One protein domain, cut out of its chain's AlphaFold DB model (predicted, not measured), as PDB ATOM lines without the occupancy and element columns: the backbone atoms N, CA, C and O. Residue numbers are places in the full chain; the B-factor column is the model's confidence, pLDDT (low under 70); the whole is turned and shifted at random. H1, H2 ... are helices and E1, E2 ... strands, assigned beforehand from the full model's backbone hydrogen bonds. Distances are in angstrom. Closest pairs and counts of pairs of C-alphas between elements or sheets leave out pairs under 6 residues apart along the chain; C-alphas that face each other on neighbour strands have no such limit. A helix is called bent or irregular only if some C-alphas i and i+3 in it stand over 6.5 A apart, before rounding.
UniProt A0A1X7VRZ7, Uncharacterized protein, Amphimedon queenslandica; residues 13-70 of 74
ATOM      1  N   GLN A  13     -43.050  -5.194 -26.209       89.25
ATOM      2  CA  GLN A  13     -43.597  -6.197 -27.120       89.25
ATOM      3  C   GLN A  13     -44.954  -6.712 -26.636       89.25
ATOM      4  O   GLN A  13     -45.865  -6.835 -27.448       89.25
ATOM      5  N   PHE A  14     -45.118  -6.927 -25.328       89.12
ATOM      6  CA  PHE A  14     -46.412  -7.257 -24.735       89.12
ATOM      7  C   PHE A  14     -47.449  -6.162 -25.004       89.12
ATOM      8  O   PHE A  14     -48.526  -6.458 -25.513       89.12
ATOM      9  N   LEU A  15     -47.090  -4.891 -24.784       89.44
ATOM     10  CA  LEU A  15     -47.978  -3.760 -25.087       89.44
ATOM     11  C   LEU A  15     -48.411  -3.729 -26.557       89.44
ATOM     12  O   LEU A  15     -49.574  -3.473 -26.841       89.44
ATOM     13  N   LYS A  16     -47.500  -4.030 -27.491       90.12
ATOM     14  CA  LYS A  16     -47.833  -4.114 -28.922       90.12
ATOM     15  C   LYS A  16     -48.794  -5.261 -29.232       90.12
ATOM     16  O   LYS A  16     -49.713  -5.068 -30.017       90.12
ATOM     17  N   MET A  17     -48.592  -6.432 -28.629       93.50
ATOM     18  CA  MET A  17     -49.470  -7.593 -28.832       93.50
ATOM     19  C   MET A  17     -50.870  -7.350 -28.264       93.50
ATOM     20  O   MET A  17     -51.862  -7.727 -28.880       93.50
ATOM     21  N   CYS A  18     -50.955  -6.683 -27.116       92.69
ATOM     22  CA  CYS A  18     -52.211  -6.413 -26.425       92.69
ATOM     23  C   CYS A  18     -52.774  -5.013 -26.716       92.69
ATOM     24  O   CYS A  18     -53.678  -4.573 -26.012       92.69
ATOM     25  N   ALA A  19     -52.273  -4.309 -27.739       92.75
ATOM     26  CA  ALA A  19     -52.591  -2.901 -27.980       92.75
ATOM     27  C   ALA A  19     -54.101  -2.645 -28.102       92.75
ATOM     28  O   ALA A  19     -54.609  -1.698 -27.512       92.75
ATOM     29  N   ALA A  20     -54.828  -3.518 -28.805       95.62
ATOM     30  CA  ALA A  20     -56.275  -3.395 -28.966       95.62
ATOM     31  C   ALA A  20     -57.027  -3.535 -27.629       95.62
ATOM     32  O   ALA A  20     -57.920  -2.746 -27.333       95.62
ATOM     33  N   SER A  21     -56.638  -4.505 -26.799       95.44
ATOM     34  CA  SER A  21     -57.257  -4.752 -25.490       95.44
ATOM     35  C   SER A  21     -56.885  -3.691 -24.455       95.44
ATOM     36  O   SER A  21     -57.691  -3.354 -23.592       95.44
ATOM     37  N   LEU A  22     -55.669  -3.153 -24.543       92.56
ATOM     38  CA  LEU A  22     -55.153  -2.149 -23.615       92.56
ATOM     39  C   LEU A  22     -55.506  -0.716 -24.022       92.56
ATOM     40  O   LEU A  22     -55.389   0.183 -23.196       92.56
ATOM     41  N   PHE A  23     -55.978  -0.485 -25.249       93.25
ATOM     42  CA  PHE A  23     -56.297   0.852 -25.750       93.25
ATOM     43  C   PHE A  23     -57.240   1.620 -24.818       93.25
ATOM     44  O   PHE A  23     -56.940   2.744 -24.415       93.25
ATOM     45  N   SER A  24     -58.364   1.002 -24.444       96.19
ATOM     46  CA  SER A  24     -59.365   1.626 -23.576       96.19
ATOM     47  C   SER A  24     -58.823   1.946 -22.175       96.19
ATOM     48  O   SER A  24     -58.849   3.125 -21.811       96.19
ATOM     49  N   PRO A  25     -58.281   0.982 -21.399       93.88
ATOM     50  CA  PRO A  25     -57.791   1.276 -20.053       93.88
ATOM     51  C   PRO A  25     -56.621   2.266 -20.059       93.88
ATOM     52  O   PRO A  25     -56.594   3.171 -19.230       93.88
ATOM     53  N   VAL A  26     -55.700   2.169 -21.024       92.50
ATOM     54  CA  VAL A  26     -54.581   3.117 -21.144       92.50
ATOM     55  C   VAL A  26     -55.097   4.528 -21.432       92.50
ATOM     56  O   VAL A  26     -54.675   5.478 -20.780       92.50
ATOM     57  N   THR A  27     -56.061   4.678 -22.344       94.75
ATOM     58  CA  THR A  27     -56.652   5.988 -22.662       94.75
ATOM     59  C   THR A  27     -57.333   6.624 -21.451       94.75
ATOM     60  O   THR A  27     -57.224   7.834 -21.259       94.75
ATOM     61  N   ILE A  28     -58.031   5.831 -20.633       95.69
ATOM     62  CA  ILE A  28     -58.666   6.319 -19.401       95.69
ATOM     63  C   ILE A  28     -57.595   6.842 -18.443       95.69
ATOM     64  O   ILE A  28     -57.683   7.989 -18.023       95.69
ATOM     65  N   VAL A  29     -56.547   6.059 -18.175       93.75
ATOM     66  CA  VAL A  29     -55.462   6.478 -17.274       93.75
ATOM     67  C   VAL A  29     -54.822   7.785 -17.748       93.75
ATOM     68  O   VAL A  29     -54.702   8.719 -16.961       93.75
ATOM     69  N   PHE A  30     -54.477   7.908 -19.034       94.12
ATOM     70  CA  PHE A  30     -53.881   9.141 -19.564       94.12
ATOM     71  C   PHE A  30     -54.824  10.342 -19.503       94.12
ATOM     72  O   PHE A  30     -54.378  11.453 -19.218       94.12
ATOM     73  N   ARG A  31     -56.122  10.141 -19.752       95.88
ATOM     74  CA  ARG A  31     -57.125  11.201 -19.615       95.88
ATOM     75  C   ARG A  31     -57.163  11.732 -18.186       95.88
ATOM     76  O   ARG A  31     -57.093  12.943 -18.008       95.88
ATOM     77  N   GLU A  32     -57.237  10.843 -17.201       95.69
ATOM     78  CA  GLU A  32     -57.227  11.215 -15.782       95.69
ATOM     79  C   GLU A  32     -55.928  11.953 -15.436       95.69
ATOM     80  O   GLU A  32     -55.958  13.019 -14.823       95.69
ATOM     81  N   CYS A  33     -54.784  11.461 -15.921       94.88
ATOM     82  CA  CYS A  33     -53.498  12.116 -15.692       94.88
ATOM     83  C   CYS A  33     -53.474  13.556 -16.222       94.88
ATOM     84  O   CYS A  33     -52.994  14.461 -15.545       94.88
ATOM     85  N   LEU A  34     -54.016  13.783 -17.422       95.19
ATOM     86  CA  LEU A  34     -54.113  15.114 -18.025       95.19
ATOM     87  C   LEU A  34     -55.124  16.009 -17.300       95.19
ATOM     88  O   LEU A  34     -54.881  17.204 -17.155       95.19
ATOM     89  N   GLN A  35     -56.243  15.444 -16.846       97.12
ATOM     90  CA  GLN A  35     -57.296  16.182 -16.153       97.12
ATOM     91  C   GLN A  35     -56.854  16.656 -14.765       97.12
ATOM     92  O   GLN A  35     -57.151  17.786 -14.382       97.12
ATOM     93  N   TYR A  36     -56.150  15.806 -14.018       95.94
ATOM     94  CA  TYR A  36     -55.740  16.081 -12.637       95.94
ATOM     95  C   TYR A  36     -54.279  16.526 -12.510       95.94
ATOM     96  O   TYR A  36     -53.849  16.910 -11.424       95.94
ATOM     97  N   GLY A  37     -53.504  16.479 -13.597       93.62
ATOM     98  CA  GLY A  37     -52.080  16.817 -13.587       93.62
ATOM     99  C   GLY A  37     -51.241  15.869 -12.726       93.62
ATOM    100  O   GLY A  37     -50.190  16.265 -12.224       93.62
ATOM    101  N   CYS A  38     -51.702  14.636 -12.513       91.81
ATOM    102  CA  CYS A  38     -51.033  13.642 -11.683       91.81
ATOM    103  C   CYS A  38     -50.682  12.393 -12.497       91.81
ATOM    104  O   CYS A  38     -51.338  12.068 -13.475       91.81
ATOM    105  N   LEU A  39     -49.626  11.688 -12.095       90.44
ATOM    106  CA  LEU A  39     -49.278  10.372 -12.637       90.44
ATOM    107  C   LEU A  39     -49.478   9.312 -11.550       90.44
ATOM    108  O   LEU A  39     -49.307   9.651 -10.370       90.44
ATOM    109  N   PRO A  40     -49.764   8.049 -11.920       89.38
ATOM    110  CA  PRO A  40     -49.741   6.934 -10.982       89.38
ATOM    111  C   PRO A  40     -48.404   6.892 -10.243       89.38
ATOM    112  O   PRO A  40     -47.351   7.096 -10.850       89.38
ATOM    113  N   ASP A  41     -48.427   6.628  -8.939       86.44
ATOM    114  CA  ASP A  41     -47.192   6.604  -8.151       86.44
ATOM    115  C   ASP A  41     -46.233   5.518  -8.640       86.44
ATOM    116  O   ASP A  41     -45.040   5.782  -8.778       86.44
ATOM    117  N   ASP A  42     -46.760   4.367  -9.060       83.31
ATOM    118  CA  ASP A  42     -45.985   3.273  -9.656       83.31
ATOM    119  C   ASP A  42     -45.205   3.699 -10.908       83.31
ATOM    120  O   ASP A  42     -44.132   3.166 -11.193       83.31
ATOM    121  N   TRP A  43     -45.713   4.680 -11.659       85.31
ATOM    122  CA  TRP A  43     -45.056   5.190 -12.865       85.31
ATOM    123  C   TRP A  43     -43.881   6.115 -12.540       85.31
ATOM    124  O   TRP A  43     -42.997   6.285 -13.375       85.31
ATOM    125  N   LYS A  44     -43.829   6.668 -11.324       84.00
ATOM    126  CA  LYS A  44     -42.745   7.544 -10.850       84.00
ATOM    127  C   LYS A  44     -41.555   6.751 -10.303       84.00
ATOM    128  O   LYS A  44     -40.460   7.299 -10.163       84.00
ATOM    129  N   ILE A  45     -41.748   5.469  -9.991       82.50
ATOM    130  CA  ILE A  45     -40.705   4.608  -9.432       82.50
ATOM    131  C   ILE A  45     -39.841   4.057 -10.570       82.50
ATOM    132  O   ILE A  45     -40.334   3.485 -11.542       82.50
ATOM    133  N   HIS A  46     -38.522   4.204 -10.440       80.06
ATOM    134  CA  HIS A  46     -37.558   3.699 -11.409       80.06
ATOM    135  C   HIS A  46     -36.666   2.625 -10.791       80.06
ATOM    136  O   HIS A  46     -36.242   2.720  -9.639       80.06
ATOM    137  N   ARG A  47     -36.341   1.601 -11.581       79.25
ATOM    138  CA  ARG A  47     -35.331   0.608 -11.212       79.25
ATOM    139  C   ARG A  47     -33.959   1.105 -11.646       79.25
ATOM    140  O   ARG A  47     -33.746   1.306 -12.840       79.25
ATOM    141  N   ILE A  48     -33.038   1.263 -10.699       76.62
ATOM    142  CA  ILE A  48     -31.636   1.585 -10.985       76.62
ATOM    143  C   ILE A  48     -30.898   0.274 -11.251       76.62
ATOM    144  O   ILE A  48     -30.887  -0.619 -10.400       76.62
ATOM    145  N   ILE A  49     -30.310   0.138 -12.439       73.94
ATOM    146  CA  ILE A  49     -29.462  -1.006 -12.790       73.94
ATOM    147  C   ILE A  49     -28.077  -0.486 -13.192       73.94
ATOM    148  O   ILE A  49     -27.992   0.343 -14.103       73.94
ATOM    149  N   PRO A  50     -26.997  -0.958 -12.543       69.94
ATOM    150  CA  PRO A  50     -25.642  -0.687 -12.997       69.94
ATOM    151  C   PRO A  50     -25.343  -1.528 -14.242       69.94
ATOM    152  O   PRO A  50     -25.518  -2.749 -14.231       69.94
ATOM    153  N   ILE A  51     -24.901  -0.883 -15.320       72.12
ATOM    154  CA  ILE A  51     -24.416  -1.564 -16.523       72.12
ATOM    155  C   ILE A  51     -22.907  -1.393 -16.603       72.12
ATOM    156  O   ILE A  51     -22.408  -0.272 -16.551       72.12
ATOM    157  N   ILE A  52     -22.210  -2.518 -16.750       66.75
ATOM    158  CA  ILE A  52     -20.774  -2.564 -17.018       66.75
ATOM    159  C   ILE A  52     -20.589  -2.425 -18.531       66.75
ATOM    160  O   ILE A  52     -21.100  -3.254 -19.290       66.75
ATOM    161  N   GLU A  53     -19.885  -1.384 -18.984       62.25
ATOM    162  CA  GLU A  53     -19.369  -1.366 -20.355       62.25
ATOM    163  C   GLU A  53     -18.292  -2.441 -20.504       62.25
ATOM    164  O   GLU A  53     -17.392  -2.578 -19.681       62.25
ATOM    165  N   SER A  54     -18.422  -3.251 -21.551       59.66
ATOM    166  CA  SER A  54     -17.743  -4.536 -21.735       59.66
ATOM    167  C   SER A  54     -16.214  -4.489 -21.851       59.66
ATOM    168  O   SER A  54     -15.619  -5.532 -22.108       59.66
ATOM    169  N   SER A  55     -15.574  -3.325 -21.735       58.28
ATOM    170  CA  SER A  55     -14.145  -3.181 -22.012       58.28
ATOM    171  C   SER A  55     -13.226  -3.303 -20.804       58.28
ATOM    172  O   SER A  55     -12.083  -3.651 -21.040       58.28
ATOM    173  N   ASP A  56     -13.673  -3.111 -19.558       56.03
ATOM    174  CA  ASP A  56     -12.834  -3.398 -18.382       56.03
ATOM    175  C   ASP A  56     -13.666  -3.433 -17.092       56.03
ATOM    176  O   ASP A  56     -14.210  -2.420 -16.651       56.03
ATOM    177  N   CYS A  57     -13.754  -4.607 -16.460       57.69
ATOM    178  CA  CYS A  57     -14.496  -4.823 -15.211       57.69
ATOM    179  C   CYS A  57     -13.759  -4.342 -13.947       57.69
ATOM    180  O   CYS A  57     -14.302  -4.461 -12.851       57.69
ATOM    181  N   ASN A  58     -12.525  -3.847 -14.094       59.12
ATOM    182  CA  ASN A  58     -11.675  -3.383 -12.993       59.12
ATOM    183  C   ASN A  58     -11.728  -1.867 -12.762       59.12
ATOM    184  O   ASN A  58     -11.211  -1.410 -11.745       59.12
ATOM    185  N   ASP A  59     -12.361  -1.105 -13.657       58.66
ATOM    186  CA  ASP A  59     -12.533   0.336 -13.485       58.66
ATOM    187  C   ASP A  59     -13.912   0.637 -12.888       58.66
ATOM    188  O   ASP A  59     -14.953   0.421 -13.516       58.66
ATOM    189  N   ILE A  60     -13.923   1.141 -11.651       59.88
ATOM    190  CA  ILE A  60     -15.142   1.547 -10.924       59.88
ATOM    191  C   ILE A  60     -15.855   2.713 -11.645       59.88
ATOM    192  O   ILE A  60     -17.045   2.937 -11.436       59.88
ATOM    193  N   ASP A  61     -15.170   3.395 -12.561       59.69
ATOM    194  CA  ASP A  61     -15.724   4.495 -13.355       59.69
ATOM    195  C   ASP A  61     -16.486   4.037 -14.620       59.69
ATOM    196  O   ASP A  61     -17.172   4.842 -15.250       59.69
ATOM    197  N   ASN A  62     -16.467   2.741 -14.969       60.44
ATOM    198  CA  ASN A  62     -17.163   2.200 -16.155       60.44
ATOM    199  C   ASN A  62     -18.638   1.824 -15.912       60.44
ATOM    200  O   ASN A  62     -19.304   1.262 -16.791       60.44
ATOM    201  N   PHE A  63     -19.177   2.104 -14.723       63.97
ATOM    202  CA  PHE A  63     -20.573   1.813 -14.407       63.97
ATOM    203  C   PHE A  63     -21.476   2.964 -14.841       63.97
ATOM    204  O   PHE A  63     -21.583   3.990 -14.171       63.97
ATOM    205  N   ARG A  64     -22.234   2.762 -15.920       67.44
ATOM    206  CA  ARG A  64     -23.355   3.656 -16.228       67.44
ATOM    207  C   ARG A  64     -24.593   3.173 -15.484       67.44
ATOM    208  O   ARG A  64     -25.079   2.066 -15.720       67.44
ATOM    209  N   GLN A  65     -25.111   4.004 -14.580       68.50
ATOM    210  CA  GLN A  65     -26.428   3.776 -13.992       68.50
ATOM    211  C   GLN A  65     -27.507   4.082 -15.026       68.50
ATOM    212  O   GLN A  65     -27.522   5.155 -15.628       68.50
ATOM    213  N   ILE A  66     -28.432   3.142 -15.213       73.44
ATOM    214  CA  ILE A  66     -29.636   3.362 -16.014       73.44
ATOM    215  C   ILE A  66     -30.856   3.277 -15.107       73.44
ATOM    216  O   ILE A  66     -31.041   2.292 -14.391       73.44
ATOM    217  N   SER A  67     -31.709   4.298 -15.190       76.06
ATOM    218  CA  SER A  67     -33.025   4.327 -14.555       76.06
ATOM    219  C   SER A  67     -34.081   3.798 -15.520       76.06
ATOM    220  O   SER A  67     -34.360   4.394 -16.563       76.06
ATOM    221  N   LEU A  68     -34.683   2.661 -15.185       77.12
ATOM    222  CA  LEU A  68     -35.756   2.056 -15.966       77.12
ATOM    223  C   LEU A  68     -37.114   2.425 -15.370       77.12
ATOM    224  O   LEU A  68     -37.495   1.914 -14.318       77.12
ATOM    225  N   LEU A  69     -37.839   3.295 -16.072       81.06
ATOM    226  CA  LEU A  69     -39.245   3.603 -15.806       81.06
ATOM    227  C   LEU A  69     -40.185   2.613 -16.503       81.06
ATOM    228  O   LEU A  69     -39.816   2.003 -17.520       81.06
ATOM    229  N   CYS A  70     -41.411   2.525 -15.976       80.62
ATOM    230  CA  CYS A  70     -42.567   1.940 -16.658       80.62
ATOM    231  C   CYS A  70     -42.616   2.424 -18.116       80.62
ATOM    232  O   CYS A  70     -42.399   3.602 -18.403       80.62
TER     233      CYS A  70
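AT A GLANCE: This is residues 13 to 70 of the 74 residues of an uncharacterized protein of Amphimedon queenslandica (UniProt A0A1X7VRZ7). The model is an open, flat hook with few contacts between its parts: the long helix H2 makes one side, the short helix H1 makes a corner with it near residue 19, and after residue 36 the backbone turns through the short helix H3 into a long two-stranded hairpin, E1 and E2, that reaches away from H2. There is no common core; E2 folds back along E1, and residues 69 and 70 run on from it toward the open side of the hook. The printed part has 58 residues, with three named helices and then two named strands in the order H1, H2, H3, E1, E2, and the sheet order is E1 - E2, antiparallel. The class is mixed, helices and strands. The whole is extended, with a radius of gyration of the C-alphas of 17.6 A, and the C-alphas span 49 by 28 by 12 A.

IN THESE COORDINATES: H1 is residues 13 to 17, beginning at C-alpha 13 at (-43.597, -6.197, -27.120). H2 is residues 19 to 36, 24.6 A long, and ends at C-alpha 36 at (-55.740, 16.081, -12.637). It has a kink of 31 degrees near residue 26, and it is irregular, but only just: C-alphas 21 and 24 are 7.0 A apart. H3 is residues 41 to 44, 5.3 A long. E1 is residues 47 to 52, 16.0 A long, and E2 is residues 63 to 68, 15.3 A long, ending at C-alpha 68 at (-35.756, 2.056, -15.966).

HOW THE PARTS SIT: H1 and H2 are close but not clearly touching; their closest C-alphas, those of Leu 15 and Leu 22, are 7.5 A apart. H2 and H3 are apart. H1 is apart from H3, E1 and E2, H2 is apart from E1 and E2, and H3 is apart from E2. E1 and E2 form a hairpin, antiparallel, with 151 degrees between their directions. The C-alphas of residues 48 and 67 face each other at 4.7 A. N 49 and O 66 are within hydrogen-bond range at 3.0 A, as are N 68 and O 47 at 2.9 A. The O i to N i+4 pair of H1 is within range, in H2 12 of 14 are, and H3 is too short for such a pair.

THE WHOLE: The C-alphas of Gln 35 and Asn 58 are the two farthest apart, at 49.7 A. Residues 16 to 22, of which 19 to 22 belong to H2, stand free. The links from H1 to H2, H2 to H3 and H3 to E1 are tight, and the link from E1 to E2, of 10 residues, is short. The printed part has no cut. The mean pLDDT of the printed part is 81.6, and residue 50 and residues 52 to 65 are under 70.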